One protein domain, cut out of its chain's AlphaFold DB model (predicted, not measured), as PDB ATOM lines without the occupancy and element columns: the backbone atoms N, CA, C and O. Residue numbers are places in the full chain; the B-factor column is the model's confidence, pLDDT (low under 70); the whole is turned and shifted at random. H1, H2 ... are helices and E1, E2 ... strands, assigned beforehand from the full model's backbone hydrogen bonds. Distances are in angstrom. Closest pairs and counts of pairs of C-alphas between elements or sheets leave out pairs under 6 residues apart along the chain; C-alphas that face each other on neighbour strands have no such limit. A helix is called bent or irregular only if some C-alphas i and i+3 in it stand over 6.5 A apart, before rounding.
ATOM      1  N   PHE A  71      20.179   4.813  43.444       85.94
ATOM      2  CA  PHE A  71      19.460   5.636  42.477       85.94
ATOM      3  C   PHE A  71      20.495   6.367  41.627       85.94
ATOM      4  O   PHE A  71      21.328   7.090  42.166       85.94
ATOM      5  N   LEU A  72      20.469   6.165  40.312       87.94
ATOM      6  CA  LEU A  72      21.398   6.825  39.395       87.94
ATOM      7  C   LEU A  72      20.719   8.068  38.817       87.94
ATOM      8  O   LEU A  72      19.716   7.936  38.119       87.94
ATOM      9  N   LEU A  73      21.258   9.252  39.105       86.38
ATOM     10  CA  LEU A  73      20.819  10.509  38.501       86.38
ATOM     11  C   LEU A  73      21.809  10.887  37.401       86.38
ATOM     12  O   LEU A  73      22.976  11.152  37.687       86.38
ATOM     13  N   VAL A  74      21.359  10.834  36.150       84.81
ATOM     14  CA  VAL A  74      22.230  10.905  34.973       84.81
ATOM     15  C   VAL A  74      22.142  12.282  34.322       84.81
ATOM     16  O   VAL A  74      21.045  12.733  34.003       84.81
ATOM     17  N   PHE A  75      23.291  12.912  34.089       84.50
ATOM     18  CA  PHE A  75      23.438  14.212  33.439       84.50
ATOM     19  C   PHE A  75      24.272  14.095  32.168       84.50
ATOM     20  O   PHE A  75      25.225  13.314  32.105       84.50
ATOM     21  N   ASP A  76      23.939  14.894  31.164       85.62
ATOM     22  CA  ASP A  76      24.862  15.193  30.075       85.62
ATOM     23  C   ASP A  76      25.803  16.307  30.547       85.62
ATOM     24  O   ASP A  76      25.332  17.333  31.034       85.62
ATOM     25  N   ILE A  77      27.120  16.122  30.429       85.00
ATOM     26  CA  ILE A  77      28.087  17.154  30.835       85.00
ATOM     27  C   ILE A  77      27.921  18.457  30.042       85.00
ATOM     28  O   ILE A  77      28.163  19.535  30.570       85.00
ATOM     29  N   LYS A  78      27.430  18.374  28.801       82.06
ATOM     30  CA  LYS A  78      27.183  19.542  27.943       82.06
ATOM     31  C   LYS A  78      25.865  20.235  28.271       82.06
ATOM     32  O   LYS A  78      25.591  21.313  27.746       82.06
ATOM     33  N   ASP A  79      25.031  19.601  29.091       80.06
ATOM     34  CA  ASP A  79      23.681  20.050  29.380       80.06
ATOM     35  C   ASP A  79      23.212  19.610  30.774       80.06
ATOM     36  O   ASP A  79      22.358  18.736  30.962       80.06
ATOM     37  N   ILE A  80      23.807  20.243  31.780       76.50
ATOM     38  CA  ILE A  80      23.539  19.966  33.187       76.50
ATOM     39  C   ILE A  80      22.290  20.742  33.588       76.50
ATOM     40  O   ILE A  80      22.346  21.858  34.104       76.50
ATOM     41  N   ARG A  81      21.127  20.158  33.303       71.00
ATOM     42  CA  ARG A  81      19.832  20.720  33.688       71.00
ATOM     43  C   ARG A  81      19.162  19.851  34.739       71.00
ATOM     44  O   ARG A  81      18.692  18.753  34.458       71.00
ATOM     45  N   LEU A  82      19.070  20.391  35.950       73.56
ATOM     46  CA  LEU A  82      18.106  19.961  36.960       73.56
ATOM     47  C   LEU A  82      16.829  20.761  36.752       73.56
ATOM     48  O   LEU A  82      16.638  21.806  37.371       73.56
ATOM     49  N   ASP A  83      15.965  20.298  35.855       72.31
ATOM     50  CA  ASP A  83      14.669  20.946  35.695       72.31
ATOM     51  C   ASP A  83      13.844  20.859  36.994       72.31
ATOM     52  O   ASP A  83      13.985  19.933  37.800       72.31
ATOM     53  N   LEU A  96       9.086  10.250  50.836       76.50
ATOM     54  CA  LEU A  96       8.588   8.874  50.887       76.50
ATOM     55  C   LEU A  96       9.577   7.878  51.499       76.50
ATOM     56  O   LEU A  96       9.160   6.959  52.202       76.50
ATOM     57  N   LEU A  97      10.865   8.031  51.194       80.06
ATOM     58  CA  LEU A  97      11.942   7.117  51.589       80.06
ATOM     59  C   LEU A  97      12.749   7.650  52.782       80.06
ATOM     60  O   LEU A  97      13.563   6.927  53.351       80.06
ATOM     61  N   GLY A  98      12.490   8.892  53.196       83.94
ATOM     62  CA  GLY A  98      13.219   9.584  54.249       83.94
ATOM     63  C   GLY A  98      14.503  10.239  53.739       83.94
ATOM     64  O   GLY A  98      14.955  10.008  52.621       83.94
ATOM     65  N   LYS A  99      15.124  11.058  54.593       88.62
ATOM     66  CA  LYS A  99      16.367  11.783  54.271       88.62
ATOM     67  C   LYS A  99      17.549  10.869  53.918       88.62
ATOM     68  O   LYS A  99      18.428  11.283  53.175       88.62
ATOM     69  N   ASP A 100      17.551   9.632  54.416       87.88
ATOM     70  CA  ASP A 100      18.623   8.666  54.156       87.88
ATOM     71  C   ASP A 100      18.609   8.158  52.707       87.88
ATOM     72  O   ASP A 100      19.588   7.558  52.271       87.88
ATOM     73  N   PHE A 101      17.545   8.442  51.943       85.81
ATOM     74  CA  PHE A 101      17.482   8.258  50.490       85.81
ATOM     75  C   PHE A 101      18.729   8.793  49.780       85.81
ATOM     76  O   PHE A 101      19.286   8.109  48.923       85.81
ATOM     77  N   TRP A 102      19.207   9.975  50.177       88.38
ATOM     78  CA  TRP A 102      20.364  10.619  49.558       88.38
ATOM     79  C   TRP A 102      21.659   9.818  49.704       88.38
ATOM     80  O   TRP A 102      22.528   9.929  48.847       88.38
ATOM     81  N   ASN A 103      21.766   8.935  50.705       90.19
ATOM     82  CA  ASN A 103      22.919   8.036  50.852       90.19
ATOM     83  C   ASN A 103      23.006   6.991  49.728       90.19
ATOM     84  O   ASN A 103      24.033   6.331  49.578       90.19
ATOM     85  N   PHE A 104      21.924   6.813  48.969       89.31
ATOM     86  CA  PHE A 104      21.828   5.867  47.863       89.31
ATOM     87  C   PHE A 104      21.799   6.565  46.498       89.31
ATOM     88  O   PHE A 104      21.744   5.874  45.484       89.31
ATOM     89  N   VAL A 105      21.825   7.900  46.442       89.06
ATOM     90  CA  VAL A 105      21.860   8.644  45.177       89.06
ATOM     91  C   VAL A 105      23.298   8.728  44.672       89.06
ATOM     92  O   VAL A 105      24.208   9.115  45.400       89.06
ATOM     93  N   VAL A 106      23.495   8.376  43.405       90.88
ATOM     94  CA  VAL A 106      24.769   8.477  42.694       90.88
ATOM     95  C   VAL A 106      24.556   9.367  41.479       90.88
ATOM     96  O   VAL A 106      23.706   9.075  40.635       90.88
ATOM     97  N   LEU A 107      25.336  10.441  41.386       88.56
ATOM     98  CA  LEU A 107      25.354  11.313  40.215       88.56
ATOM     99  C   LEU A 107      26.226  10.673  39.132       88.56
ATOM    100  O   LEU A 107      27.319  10.179  39.415       88.56
ATOM    101  N   VAL A 108      25.738  10.663  37.898       89.19
ATOM    102  CA  VAL A 108      26.425  10.075  36.749       89.19
ATOM    103  C   VAL A 108      26.495  11.119  35.648       89.19
ATOM    104  O   VAL A 108      25.469  11.484  35.089       89.19
ATOM    105  N   PHE A 109      27.698  11.558  35.300       88.50
ATOM    106  CA  PHE A 109      27.916  12.419  34.141       88.50
ATOM    107  C   PHE A 109      28.237  11.558  32.918       88.50
ATOM    108  O   PHE A 109      29.046  10.629  32.977       88.50
ATOM    109  N   THR A 110      27.559  11.845  31.815       88.12
ATOM    110  CA  THR A 110      27.700  11.163  30.528       88.12
ATOM    111  C   THR A 110      28.312  12.098  29.497       88.12
ATOM    112  O   THR A 110      28.405  13.301  29.725       88.12
ATOM    113  N   HIS A 111      28.779  11.523  28.384       87.94
ATOM    114  CA  HIS A 111      29.489  12.245  27.322       87.94
ATOM    115  C   HIS A 111      30.764  12.967  27.789       87.94
ATOM    116  O   HIS A 111      31.214  13.902  27.136       87.94
ATOM    117  N   VAL A 112      31.366  12.497  28.889       87.12
ATOM    118  CA  VAL A 112      32.677  12.961  29.350       87.12
ATOM    119  C   VAL A 112      33.757  12.271  28.522       87.12
ATOM    120  O   VAL A 112      33.993  11.069  28.671       87.12
ATOM    121  N   ASP A 113      34.383  13.031  27.635       89.31
ATOM    122  CA  ASP A 113      35.575  12.641  26.888       89.31
ATOM    123  C   ASP A 113      36.796  13.442  27.372       89.31
ATOM    124  O   ASP A 113      36.710  14.212  28.330       89.31
ATOM    125  N   ASP A 114      37.959  13.215  26.757       89.81
ATOM    126  CA  ASP A 114      39.198  13.891  27.154       89.81
ATOM    127  C   ASP A 114      39.154  15.414  26.913       89.81
ATOM    128  O   ASP A 114      39.934  16.132  27.532       89.81
ATOM    129  N   GLU A 115      38.263  15.916  26.047       87.19
ATOM    130  CA  GLU A 115      38.163  17.344  25.718       87.19
ATOM    131  C   GLU A 115      37.392  18.122  26.788       87.19
ATOM    132  O   GLU A 115      37.758  19.251  27.102       87.19
ATOM    133  N   VAL A 116      36.358  17.512  27.373       85.69
ATOM    134  CA  VAL A 116      35.494  18.136  28.397       85.69
ATOM    135  C   VAL A 116      35.803  17.662  29.818       85.69
ATOM    136  O   VAL A 116      35.078  17.965  30.762       85.69
ATOM    137  N   ARG A 117      36.878  16.891  30.004       85.81
ATOM    138  CA  ARG A 117      37.244  16.329  31.311       85.81
ATOM    139  C   ARG A 117      37.516  17.400  32.364       85.81
ATOM    140  O   ARG A 117      37.173  17.190  33.525       85.81
ATOM    141  N   ASP A 118      38.113  18.514  31.956       87.62
ATOM    142  CA  ASP A 118      38.423  19.629  32.853       87.62
ATOM    143  C   ASP A 118      37.149  20.379  33.297       87.62
ATOM    144  O   ASP A 118      37.151  21.009  34.348       87.62
ATOM    145  N   GLU A 119      36.038  20.251  32.558       87.06
ATOM    146  CA  GLU A 119      34.731  20.833  32.908       87.06
ATOM    147  C   GLU A 119      33.966  19.988  33.944       87.06
ATOM    148  O   GLU A 119      32.937  20.414  34.465       87.06
ATOM    149  N   LEU A 120      34.442  18.776  34.263       87.50
ATOM    150  CA  LEU A 120      33.745  17.863  35.174       87.50
ATOM    151  C   LEU A 120      33.664  18.407  36.606       87.50
ATOM    152  O   LEU A 120      32.666  18.175  37.286       87.50
ATOM    153  N   ASP A 121      34.696  19.107  37.073       87.56
ATOM    154  CA  ASP A 121      34.694  19.676  38.423       87.56
ATOM    155  C   ASP A 121      33.643  20.795  38.527       87.56
ATOM    156  O   ASP A 121      32.802  20.764  39.428       87.56
ATOM    157  N   ASP A 122      33.588  21.689  37.535       86.56
ATOM    158  CA  ASP A 122      32.563  22.739  37.433       86.56
ATOM    159  C   ASP A 122      31.150  22.136  37.323       86.56
ATOM    160  O   ASP A 122      30.196  22.610  37.944       86.56
ATOM    161  N   ALA A 123      31.012  21.041  36.569       85.38
ATOM    162  CA  ALA A 123      29.768  20.296  36.430       85.38
ATOM    163  C   ALA A 123      29.272  19.716  37.763       85.38
ATOM    164  O   ALA A 123      28.077  19.755  38.068       85.38
ATOM    165  N   ILE A 124      30.191  19.173  38.565       85.62
ATOM    166  CA  ILE A 124      29.892  18.667  39.905       85.62
ATOM    167  C   ILE A 124      29.466  19.823  40.812       85.62
ATOM    168  O   ILE A 124      28.454  19.699  41.502       85.62
ATOM    169  N   GLU A 125      30.186  20.945  40.795       85.19
ATOM    170  CA  GLU A 125      29.840  22.124  41.596       85.19
ATOM    171  C   GLU A 125      28.448  22.666  41.249       85.19
ATOM    172  O   GLU A 125      27.652  22.919  42.154       85.19
ATOM    173  N   ALA A 126      28.102  22.744  39.961       81.81
ATOM    174  CA  ALA A 126      26.799  23.221  39.502       81.81
ATOM    175  C   ALA A 126      25.621  22.382  40.033       81.81
ATOM    176  O   ALA A 126      24.559  22.925  40.337       81.81
ATOM    177  N   VAL A 127      25.792  21.061  40.173       78.06
ATOM    178  CA  VAL A 127      24.755  20.167  40.726       78.06
ATOM    179  C   VAL A 127      24.702  20.222  42.257       78.06
ATOM    180  O   VAL A 127      23.661  19.943  42.855       78.06
ATOM    181  N   LEU A 128      25.817  20.561  42.908       75.25
ATOM    182  CA  LEU A 128      25.912  20.657  44.363       75.25
ATOM    183  C   LEU A 128      25.508  22.032  44.910       75.25
ATOM    184  O   LEU A 128      25.314  22.141  46.123       75.25
ATOM    185  N   ASP A 129      25.363  23.053  44.059       71.44
ATOM    186  CA  ASP A 129      24.974  24.399  44.479       71.44
ATOM    187  C   ASP A 129      23.528  24.427  45.028       71.44
ATOM    188  O   ASP A 129      22.565  24.279  44.267       71.44
ATOM    189  N   PRO A 130      23.333  24.655  46.345       54.91
ATOM    190  CA  PRO A 130      22.010  24.721  46.961       54.91
ATOM    191  C   PRO A 130      21.127  25.863  46.421       54.91
ATOM    192  O   PRO A 130      19.902  25.781  46.551       54.91
ATOM    193  N   GLU A 131      21.702  26.913  45.821       51.81
ATOM    194  CA  GLU A 131      20.951  28.018  45.204       51.81
ATOM    195  C   GLU A 131      20.421  27.651  43.800       51.81
ATOM    196  O   GLU A 131      19.403  28.198  43.371       51.81
ATOM    197  N   GLY A 132      21.017  26.658  43.123       50.28
ATOM    198  CA  GLY A 132      20.552  26.120  41.835       50.28
ATOM    199  C   GLY A 132      19.223  25.348  41.908       50.28
ATOM    200  O   GLY A 132      18.546  25.170  40.897       50.28
ATOM    201  N   PHE A 133      18.789  24.957  43.113       45.03
ATOM    202  CA  PHE A 133      17.520  24.255  43.380       45.03
ATOM    203  C   PHE A 133      16.292  25.182  43.483       45.03
ATOM    204  O   PHE A 133      15.245  24.783  43.997       45.03
ATOM    205  N   ARG A 134      16.416  26.457  43.093       38.44
ATOM    206  CA  ARG A 134      15.336  27.459  43.197       38.44
ATOM    207  C   ARG A 134      14.958  28.135  41.873       38.44
ATOM    208  O   ARG A 134      14.151  29.064  41.907       38.44
ATOM    209  N   GLY A 135      15.532  27.694  40.752       33.47
ATOM    210  CA  GLY A 135      15.267  28.222  39.407       33.47
ATOM    211  C   GLY A 135      14.059  27.600  38.725       33.47
ATOM    212  O   GLY A 135      13.978  26.354  38.710       33.47
TER     213      GLY A 135
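AT A GLANCE: This is residues 71 to 83 and 96 to 135 of the 135 residues of the protein "AIG1-type G domain-containing protein" of Lichtheimia corymbifera JMRC:FSU:9682 (UniProt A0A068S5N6). Two strands, E1 and E2, lie side by side as a small parallel ribbon, and helix H2 folds back near E2, while the short helix H1 leads straight into E2 and extends the shape beyond the end where the strands begin. It is an elongated, two-stranded piece with one longer helix beside the ribbon, and no third strand. The printed part has 53 residues, with two named helices and two named strands in the order E1, H1, E2, H2; the sheet's order is E1, E2, and the class is mixed, helices and strands. The whole is only just loose, close to compact, with a radius of gyration of the C-alphas of 12.4 A, and the C-alphas span 39 by 23 by 16 A.

IN THESE COORDINATES: E1, residues 71 to 76, begins at C-alpha 71 (19.460, 5.636, 42.477) and measures 16.6 A from first to last C-alpha. After residue 83 the printed part is cut, and it resumes at residue 96. H1, residues 99 to 104, measures 10.3 A; it is neither bent nor irregular, but only just: C-alphas 99 and 102 are 6.3 A apart. E2, residues 105 to 110, measures 16.0 A and ends at C-alpha 110 (27.700, 11.163, 30.528). H2, residues 117 to 128, measures 17.8 A and ends at C-alpha 128 (25.912, 20.657, 44.363); it is only just irregular, with C-alphas 118 and 121 6.7 A apart.

HOW THE PARTS SIT: E1 and E2 are parallel neighbours, with 26 degrees between their directions. C-alphas that face each other include those of Val 74 and Val 108, 4.6 A apart. N 75 and O 108, and N 106 and O 71, are within hydrogen-bond range, each pair at 2.8 A. H2 and E2 are near each other, with 6 pairs of C-alphas within 10 A. H2 is apart from E1 and from H1. The closest C-alphas of E1 and H1 are those of Phe 71 and Phe 104, 5.9 A apart. H1 is joined to E2 by a tight link with 0 residues between them. In H1, 0 of 2 O i to N i+4 pairs are within hydrogen-bond range, against 3 of 3 O i to N i+3 pairs; in H2, 6 of 8 O i to N i+4 pairs are.

THE WHOLE: The two C-alphas farthest apart are those of Leu 96 and Glu 115, at 39.7 A. Residues 84 to 95 are not printed, and C-alphas 83 and 96 are 20.3 A apart across the cut, which falls in the link from E1 to H1. The link from E2 to H2 is short, with 6 residues. The mean pLDDT of the printed part is 80.1, and residues 130 to 135 are under 70; Gly 135 is the chain's last residue.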